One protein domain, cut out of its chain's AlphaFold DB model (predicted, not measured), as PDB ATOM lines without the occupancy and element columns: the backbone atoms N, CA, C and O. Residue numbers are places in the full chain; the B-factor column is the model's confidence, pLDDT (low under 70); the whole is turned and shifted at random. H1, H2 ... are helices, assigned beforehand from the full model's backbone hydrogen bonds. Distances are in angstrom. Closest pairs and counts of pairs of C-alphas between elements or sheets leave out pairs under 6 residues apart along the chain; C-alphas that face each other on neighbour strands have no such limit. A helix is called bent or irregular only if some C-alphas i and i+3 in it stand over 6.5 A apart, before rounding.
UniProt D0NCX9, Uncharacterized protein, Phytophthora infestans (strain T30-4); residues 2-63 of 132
ATOM      1  N   PHE A   2     -34.462  11.060 -30.788       75.50
ATOM      2  CA  PHE A   2     -34.848  11.626 -32.098       75.50
ATOM      3  C   PHE A   2     -34.179  12.976 -32.475       75.50
ATOM      4  O   PHE A   2     -34.793  14.029 -32.331       75.50
ATOM      5  N   PRO A   3     -32.936  12.971 -33.004       74.00
ATOM      6  CA  PRO A   3     -32.147  14.193 -33.240       74.00
ATOM      7  C   PRO A   3     -32.722  15.159 -34.293       74.00
ATOM      8  O   PRO A   3     -32.286  16.302 -34.357       74.00
ATOM      9  N   GLY A   4     -33.688  14.724 -35.111       81.12
ATOM     10  CA  GLY A   4     -34.344  15.554 -36.132       81.12
ATOM     11  C   GLY A   4     -35.732  16.081 -35.751       81.12
ATOM     12  O   GLY A   4     -36.373  16.730 -36.573       81.12
ATOM     13  N   LEU A   5     -36.232  15.782 -34.547       81.06
ATOM     14  CA  LEU A   5     -37.570  16.192 -34.114       81.06
ATOM     15  C   LEU A   5     -37.504  17.495 -33.295       81.06
ATOM     16  O   LEU A   5     -36.686  17.595 -32.382       81.06
ATOM     17  N   PRO A   6     -38.378  18.485 -33.562       85.50
ATOM     18  CA  PRO A   6     -38.517  19.662 -32.708       85.50
ATOM     19  C   PRO A   6     -38.811  19.269 -31.254       85.50
ATOM     20  O   PRO A   6     -39.670  18.421 -31.020       85.50
ATOM     21  N   ASN A   7     -38.196  19.948 -30.278       79.38
ATOM     22  CA  ASN A   7     -38.336  19.639 -28.842       79.38
ATOM     23  C   ASN A   7     -39.798  19.514 -28.372       79.38
ATOM     24  O   ASN A   7     -40.127  18.650 -27.566       79.38
ATOM     25  N   ARG A   8     -40.706  20.324 -28.932       79.25
ATOM     26  CA  ARG A   8     -42.151  20.280 -28.629       79.25
ATOM     27  C   ARG A   8     -42.841  18.955 -28.986       79.25
ATOM     28  O   ARG A   8     -43.938  18.701 -28.510       79.25
ATOM     29  N   LEU A   9     -42.232  18.134 -29.843       76.25
ATOM     30  CA  LEU A   9     -42.767  16.851 -30.311       76.25
ATOM     31  C   LEU A   9     -42.072  15.644 -29.665       76.25
ATOM     32  O   LEU A   9     -42.413  14.508 -29.990       76.25
ATOM     33  N   GLN A  10     -41.116  15.868 -28.756       69.75
ATOM     34  CA  GLN A  10     -40.331  14.796 -28.140       69.75
ATOM     35  C   GLN A  10     -41.225  13.742 -27.471       69.75
ATOM     36  O   GLN A  10     -41.030  12.549 -27.690       69.75
ATOM     37  N   PHE A  11     -42.259  14.183 -26.748       68.81
ATOM     38  CA  PHE A  11     -43.205  13.285 -26.082       68.81
ATOM     39  C   PHE A  11     -44.083  12.501 -27.064       68.81
ATOM     40  O   PHE A  11     -44.489  11.388 -26.764       68.81
ATOM     41  N   ILE A  12     -44.359  13.041 -28.255       81.25
ATOM     42  CA  ILE A  12     -45.219  12.390 -29.256       81.25
ATOM     43  C   ILE A  12     -44.459  11.277 -29.977       81.25
ATOM     44  O   ILE A  12     -45.016  10.211 -30.230       81.25
ATOM     45  N   ALA A  13     -43.178  11.500 -30.272       82.50
ATOM     46  CA  ALA A  13     -42.354  10.537 -30.995       82.50
ATOM     47  C   ALA A  13     -42.237   9.191 -30.258       82.50
ATOM     48  O   ALA A  13     -42.258   8.136 -30.890       82.50
ATOM     49  N   GLU A  14     -42.177   9.221 -28.925       83.44
ATOM     50  CA  GLU A  14     -42.182   8.031 -28.067       83.44
ATOM     51  C   GLU A  14     -43.476   7.225 -28.193       83.44
ATOM     52  O   GLU A  14     -43.430   6.016 -28.426       83.44
ATOM     53  N   TYR A  15     -44.630   7.891 -28.103       83.50
ATOM     54  CA  TYR A  15     -45.929   7.236 -28.259       83.50
ATOM     55  C   TYR A  15     -46.143   6.711 -29.681       83.50
ATOM     56  O   TYR A  15     -46.655   5.606 -29.847       83.50
ATOM     57  N   CYS A  16     -45.713   7.451 -30.707       85.75
ATOM     58  CA  CYS A  16     -45.758   6.981 -32.091       85.75
ATOM     59  C   CYS A  16     -44.913   5.720 -32.279       85.75
ATOM     60  O   CYS A  16     -45.381   4.750 -32.874       85.75
ATOM     61  N   LEU A  17     -43.693   5.706 -31.734       88.12
ATOM     62  CA  LEU A  17     -42.818   4.541 -31.776       88.12
ATOM     63  C   LEU A  17     -43.459   3.336 -31.075       88.12
ATOM     64  O   LEU A  17     -43.515   2.250 -31.649       88.12
ATOM     65  N   ALA A  18     -43.977   3.534 -29.860       88.44
ATOM     66  CA  ALA A  18     -44.644   2.483 -29.099       88.44
ATOM     67  C   ALA A  18     -45.880   1.938 -29.834       88.44
ATOM     68  O   ALA A  18     -46.072   0.727 -29.882       88.44
ATOM     69  N   SER A  19     -46.676   2.815 -30.456       89.06
ATOM     70  CA  SER A  19     -47.851   2.443 -31.250       89.06
ATOM     71  C   SER A  19     -47.472   1.609 -32.478       89.06
ATOM     72  O   SER A  19     -48.067   0.557 -32.710       89.06
ATOM     73  N   LEU A  20     -46.438   2.013 -33.223       89.94
ATOM     74  CA  LEU A  20     -45.939   1.267 -34.384       89.94
ATOM     75  C   LEU A  20     -45.443  -0.133 -34.007       89.94
ATOM     76  O   LEU A  20     -45.740  -1.099 -34.707       89.94
ATOM     77  N   VAL A  21     -44.701  -0.241 -32.901       91.62
ATOM     78  CA  VAL A  21     -44.215  -1.528 -32.391       91.62
ATOM     79  C   VAL A  21     -45.397  -2.390 -31.949       91.62
ATOM     80  O   VAL A  21     -45.525  -3.518 -32.414       91.62
ATOM     81  N   TYR A  22     -46.310  -1.846 -31.139       90.75
ATOM     82  CA  TYR A  22     -47.488  -2.561 -30.639       90.75
ATOM     83  C   TYR A  22     -48.374  -3.120 -31.764       90.75
ATOM     84  O   TYR A  22     -48.789  -4.277 -31.722       90.75
ATOM     85  N   HIS A  23     -48.633  -2.319 -32.799       91.06
ATOM     86  CA  HIS A  23     -49.513  -2.697 -33.904       91.06
ATOM     87  C   HIS A  23     -48.813  -3.458 -35.034       91.06
ATOM     88  O   HIS A  23     -49.441  -3.719 -36.061       91.06
ATOM     89  N   LEU A  24     -47.550  -3.864 -34.880       91.81
ATOM     90  CA  LEU A  24     -46.812  -4.527 -35.955       91.81
ATOM     91  C   LEU A  24     -47.529  -5.766 -36.507       91.81
ATOM     92  O   LEU A  24     -47.577  -5.953 -37.721       91.81
ATOM     93  N   ALA A  25     -48.082  -6.610 -35.632       91.06
ATOM     94  CA  ALA A  25     -48.793  -7.817 -36.053       91.06
ATOM     95  C   ALA A  25     -50.005  -7.477 -36.937       91.06
ATOM     96  O   ALA A  25     -50.209  -8.102 -37.975       91.06
ATOM     97  N   PHE A  26     -50.756  -6.436 -36.567       93.62
ATOM     98  CA  PHE A  26     -51.862  -5.913 -37.366       93.62
ATOM     99  C   PHE A  26     -51.370  -5.362 -38.711       93.62
ATOM    100  O   PHE A  26     -51.894  -5.735 -39.755       93.62
ATOM    101  N   LEU A  27     -50.304  -4.555 -38.714       93.31
ATOM    102  CA  LEU A  27     -49.727  -4.001 -39.944       93.31
ATOM    103  C   LEU A  27     -49.271  -5.104 -40.910       93.31
ATOM    104  O   LEU A  27     -49.582  -5.025 -42.096       93.31
ATOM    105  N   LYS A  28     -48.588  -6.145 -40.413       93.25
ATOM    106  CA  LYS A  28     -48.168  -7.310 -41.217       93.25
ATOM    107  C   LYS A  28     -49.366  -8.091 -41.780       93.25
ATOM    108  O   LYS A  28     -49.248  -8.657 -42.860       93.25
ATOM    109  N   ALA A  29     -50.498  -8.122 -41.074       96.06
ATOM    110  CA  ALA A  29     -51.710  -8.810 -41.523       96.06
ATOM    111  C   ALA A  29     -52.530  -8.000 -42.545       96.06
ATOM    112  O   ALA A  29     -53.199  -8.583 -43.394       96.06
ATOM    113  N   THR A  30     -52.513  -6.668 -42.457       96.44
ATOM    114  CA  THR A  30     -53.368  -5.791 -43.277       96.44
ATOM    115  C   THR A  30     -52.653  -5.210 -44.496       96.44
ATOM    116  O   THR A  30     -53.298  -4.923 -45.503       96.44
ATOM    117  N   LEU A  31     -51.335  -5.008 -44.428       94.69
ATOM    118  CA  LEU A  31     -50.571  -4.343 -45.483       94.69
ATOM    119  C   LEU A  31     -49.802  -5.339 -46.348       94.69
ATOM    120  O   LEU A  31     -49.377  -6.401 -45.901       94.69
ATOM    121  N   SER A  32     -49.568  -4.954 -47.605       94.88
ATOM    122  CA  SER A  32     -48.680  -5.704 -48.494       94.88
ATOM    123  C   SER A  32     -47.269  -5.794 -47.899       94.88
ATOM    124  O   SER A  32     -46.762  -4.776 -47.429       94.88
ATOM    125  N   PRO A  33     -46.563  -6.934 -48.008       91.00
ATOM    126  CA  PRO A  33     -45.165  -7.044 -47.583       91.00
ATOM    127  C   PRO A  33     -44.218  -6.031 -48.250       91.00
ATOM    128  O   PRO A  33     -43.156  -5.747 -47.713       91.00
ATOM    129  N   LYS A  34     -44.600  -5.474 -49.410       93.50
ATOM    130  CA  LYS A  34     -43.844  -4.432 -50.135       93.50
ATOM    131  C   LYS A  34     -44.219  -3.003 -49.721       93.50
ATOM    132  O   LYS A  34     -43.842  -2.050 -50.390       93.50
ATOM    133  N   HIS A  35     -45.027  -2.838 -48.679       94.25
ATOM    134  CA  HIS A  35     -45.447  -1.519 -48.227       94.25
ATOM    135  C   HIS A  35     -44.252  -0.752 -47.639       94.25
ATOM    136  O   HIS A  35     -43.556  -1.279 -46.773       94.25
ATOM    137  N   HIS A  36     -44.060   0.511 -48.039       92.69
ATOM    138  CA  HIS A  36     -42.906   1.334 -47.632       92.69
ATOM    139  C   HIS A  36     -42.747   1.480 -46.111       92.69
ATOM    140  O   HIS A  36     -41.654   1.735 -45.619       92.69
ATOM    141  N   ILE A  37     -43.822   1.285 -45.336       89.88
ATOM    142  CA  ILE A  37     -43.725   1.264 -43.868       89.88
ATOM    143  C   ILE A  37     -42.719   0.221 -43.381       89.88
ATOM    144  O   ILE A  37     -42.045   0.473 -42.396       89.88
ATOM    145  N   PHE A  38     -42.579  -0.911 -44.076       91.19
ATOM    146  CA  PHE A  38     -41.653  -1.969 -43.695       91.19
ATOM    147  C   PHE A  38     -40.206  -1.645 -44.067       91.19
ATOM    148  O   PHE A  38     -39.310  -2.232 -43.478       91.19
ATOM    149  N   GLU A  39     -39.947  -0.678 -44.951       90.56
ATOM    150  CA  GLU A  39     -38.586  -0.208 -45.270       90.56
ATOM    151  C   GLU A  39     -37.962   0.602 -44.123       90.56
ATOM    152  O   GLU A  39     -36.751   0.825 -44.093       90.56
ATOM    153  N   ILE A  40     -38.771   1.026 -43.144       88.25
ATOM    154  CA  ILE A  40     -38.288   1.766 -41.980       88.25
ATOM    155  C   ILE A  40     -37.313   0.870 -41.187       88.25
ATOM    156  O   ILE A  40     -37.677  -0.257 -40.835       88.25
ATOM    157  N   PRO A  41     -36.112   1.364 -40.810       86.81
ATOM    158  CA  PRO A  41     -35.056   0.552 -40.189       86.81
ATOM    159  C   PRO A  41     -35.467  -0.241 -38.943       86.81
ATOM    160  O   PRO A  41     -34.858  -1.255 -38.615       86.81
ATOM    161  N   ILE A  42     -36.500   0.214 -38.234       86.81
ATOM    162  CA  ILE A  42     -37.034  -0.457 -37.048       86.81
ATOM    163  C   ILE A  42     -37.658  -1.825 -37.346       86.81
ATOM    164  O   ILE A  42     -37.608  -2.704 -36.493       86.81
ATOM    165  N   PHE A  43     -38.231  -2.015 -38.538       87.12
ATOM    166  CA  PHE A  43     -38.892  -3.264 -38.925       87.12
ATOM    167  C   PHE A  43     -37.956  -4.240 -39.640       87.12
ATOM    168  O   PHE A  43     -38.331  -5.384 -39.866       87.12
ATOM    169  N   GLN A  44     -36.745  -3.794 -39.972       88.25
ATOM    170  CA  GLN A  44     -35.712  -4.608 -40.612       88.25
ATOM    171  C   GLN A  44     -34.843  -5.360 -39.589       88.25
ATOM    172  O   GLN A  44     -34.202  -6.350 -39.928       88.25
ATOM    173  N   ASP A  45     -34.817  -4.911 -38.330       90.94
ATOM    174  CA  ASP A  45     -34.022  -5.514 -37.256       90.94
ATOM    175  C   ASP A  45     -34.926  -6.190 -36.214       90.94
ATOM    176  O   ASP A  45     -35.391  -5.567 -35.256       90.94
ATOM    177  N   GLU A  46     -35.129  -7.498 -36.381       89.19
ATOM    178  CA  GLU A  46     -35.944  -8.324 -35.480       89.19
ATOM    179  C   GLU A  46     -35.424  -8.325 -34.026       89.19
ATOM    180  O   GLU A  46     -36.213  -8.420 -33.082       89.19
ATOM    181  N   ARG A  47     -34.110  -8.152 -33.790       91.31
ATOM    182  CA  ARG A  47     -33.556  -8.105 -32.422       91.31
ATOM    183  C   ARG A  47     -33.923  -6.800 -31.727       91.31
ATOM    184  O   ARG A  47     -34.341  -6.814 -30.567       91.31
ATOM    185  N   ARG A  48     -33.780  -5.671 -32.428       88.81
ATOM    186  CA  ARG A  48     -34.200  -4.358 -31.913       88.81
ATOM    187  C   ARG A  48     -35.698  -4.305 -31.700       88.81
ATOM    188  O   ARG A  48     -36.138  -3.812 -30.666       88.81
ATOM    189  N   LEU A  49     -36.461  -4.847 -32.637       90.75
ATOM    190  CA  LEU A  49     -37.907  -4.910 -32.546       90.75
ATOM    191  C   LEU A  49     -38.363  -5.736 -31.335       90.75
ATOM    192  O   LEU A  49     -39.194  -5.265 -30.565       90.75
ATOM    193  N   SER A  50     -37.746  -6.897 -31.097       90.31
ATOM    194  CA  SER A  50     -37.998  -7.719 -29.902       90.31
ATOM    195  C   SER A  50     -37.661  -6.973 -28.605       90.31
ATOM    196  O   SER A  50     -38.411  -7.032 -27.631       90.31
ATOM    197  N   ASN A  51     -36.554  -6.218 -28.592       92.06
ATOM    198  CA  ASN A  51     -36.176  -5.386 -27.448       92.06
ATOM    199  C   ASN A  51     -37.146  -4.219 -27.216       92.06
ATOM    200  O   ASN A  51     -37.373  -3.825 -26.078       92.06
ATOM    201  N   LEU A  52     -37.697  -3.641 -28.283       90.69
ATOM    202  CA  LEU A  52     -38.697  -2.585 -28.177       90.69
ATOM    203  C   LEU A  52     -40.034  -3.143 -27.702       90.69
ATOM    204  O   LEU A  52     -40.649  -2.538 -26.830       90.69
ATOM    205  N   PHE A  53     -40.442  -4.314 -28.195       90.62
ATOM    206  CA  PHE A  53     -41.662  -4.992 -27.758       90.62
ATOM    207  C   PHE A  53     -41.683  -5.226 -26.247       90.62
ATOM    208  O   PHE A  53     -42.690  -4.938 -25.611       90.62
ATOM    209  N   SER A  54     -40.567  -5.654 -25.645       90.75
ATOM    210  CA  SER A  54     -40.491  -5.853 -24.188       90.75
ATOM    211  C   SER A  54     -40.558  -4.555 -23.374       90.75
ATOM    212  O   SER A  54     -40.823  -4.590 -22.172       90.75
ATOM    213  N   ARG A  55     -40.330  -3.399 -24.012       88.69
ATOM    214  CA  ARG A  55     -40.458  -2.070 -23.396       88.69
ATOM    215  C   ARG A  55     -41.849  -1.469 -23.568       88.69
ATOM    216  O   ARG A  55     -42.202  -0.568 -22.808       88.69
ATOM    217  N   VAL A  56     -42.625  -1.927 -24.551       87.75
ATOM    218  CA  VAL A  56     -43.999  -1.466 -24.752       87.75
ATOM    219  C   VAL A  56     -44.861  -2.022 -23.626       87.75
ATOM    220  O   VAL A  56     -45.074  -3.225 -23.511       87.75
ATOM    221  N   ARG A  57     -45.373  -1.124 -22.785       80.50
ATOM    222  CA  ARG A  57     -46.354  -1.453 -21.752       80.50
ATOM    223  C   ARG A  57     -47.719  -0.983 -22.221       80.50
ATOM    224  O   ARG A  57     -47.966   0.218 -22.301       80.50
ATOM    225  N   THR A  58     -48.603  -1.920 -22.526       71.00
ATOM    226  CA  THR A  58     -50.032  -1.629 -22.616       71.00
ATOM    227  C   THR A  58     -50.581  -1.553 -21.203       71.00
ATOM    228  O   THR A  58     -50.388  -2.491 -20.431       71.00
ATOM    229  N   GLY A  59     -51.230  -0.446 -20.841       61.75
ATOM    230  CA  GLY A  59     -51.970  -0.391 -19.581       61.75
ATOM    231  C   GLY A  59     -53.009  -1.514 -19.534       61.75
ATOM    232  O   GLY A  59     -53.599  -1.853 -20.558       61.75
ATOM    233  N   ASP A  60     -53.246  -2.071 -18.353       54.88
ATOM    234  CA  ASP A  60     -54.257  -3.104 -18.072       54.88
ATOM    235  C   ASP A  60     -55.706  -2.577 -18.141       54.88
ATOM    236  O   ASP A  60     -56.652  -3.262 -17.766       54.88
ATOM    237  N   GLY A  61     -55.896  -1.339 -18.604       52.06
ATOM    238  CA  GLY A  61     -57.184  -0.657 -18.576       52.06
ATOM    239  C   GLY A  61     -57.680  -0.333 -17.161       52.06
ATOM    240  O   GLY A  61     -58.789   0.188 -17.039       52.06
ATOM    241  N   CYS A  62     -56.888  -0.586 -16.109       43.59
ATOM    242  CA  CYS A  62     -57.299  -0.433 -14.720       43.59
ATOM    243  C   CYS A  62     -56.704   0.843 -14.084       43.59
ATOM    244  O   CYS A  62     -55.523   0.972 -13.767       43.59
ATOM    245  N   THR A  63     -57.597   1.829 -13.996       51.41
ATOM    246  CA  THR A  63     -57.757   2.904 -12.994       51.41
ATOM    247  C   THR A  63     -56.661   3.930 -12.677       51.41
ATOM    248  O   THR A  63     -57.045   4.999 -12.211       51.41
TER     249      THR A  63
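AT A GLANCE: This is residues 2 to 63 of the 132 residues of an uncharacterized protein of Phytophthora infestans (strain T30-4) (UniProt D0NCX9). One long helix, H1, leads into a loose loop of four short helices. After H1 the chain runs through H2, sticks out at residues 29 to 34, then winds through H3 and H4 into H5, which comes back to pack on residues 18 to 22 of H1; residues 54 to 63, with no named element, trail from H5 to the last printed residue. The printed part has 62 residues with five named helices, H1 H2 H3 H4 H5 in that order, and no named strand; its class is all helix. It is loose, with a radius of gyration of the C-alphas of 13.2 A, and spans 35 by 34 by 21 A.

HOW THE PARTS SIT: Start with H1, residues 7 to 22, which is irregular: C-alphas 8 and 11 are 7.5 A apart, and its line is a rough one. Next look at H2, residues 24 to 30; H1 and H2 meet only through their link. Pass on to H3, residues 36 to 39, which is apart from H1 and from H2. H4, residues 41 to 44, is close to H3 but not clearly touching it; their closest C-alphas, those of Phe 38 and Gln 44, are 7.2 A apart. H1 and H4 are near each other. Now look at H5, residues 46 to 53, which touches H1 at residues 18 to 22 of H1 alone; the closest C-alphas, those of Val 21 and Phe 53, are 6.3 A apart. The lines of H1 and H5 are only just about perpendicular, at 70.2 degrees. H4 and H5 only just touch, with 3 pairs of C-alphas within 8 A, and only at the corner by their link; the closest C-alphas are those of Ile 42 and Leu 49, at 6.4 A. H5 is apart from H2 and from H3. In H2 and H5 every O i to N i+4 pair is within hydrogen-bond range, in H1 8 of 12 are, and H3 and H4 are too short for such a pair.

IN THESE COORDINATES: Find C-alpha 7 at (-38.336, 19.639, -28.842); from there H1 runs 24.1 A to C-alpha 22 at (-47.488, -2.561, -30.639). H2 covers 9.9 A from Leu 24 to Thr 30. H3, His 36 to Glu 39, and H4, Pro 41 to Gln 44, have four residues each. H5 runs 10.2 A from Glu 46 to C-alpha 53 at (-41.662, -4.992, -27.758).

THE WHOLE: Look for the two C-alphas farthest apart at Lys 34 and Thr 63, 40.3 A from each other. The printed part has no cut, and the four links between its helices are tight. The model's mean pLDDT over the printed part is 84.5; look for values under 70 at residues 10 to 11 and 59 to 63.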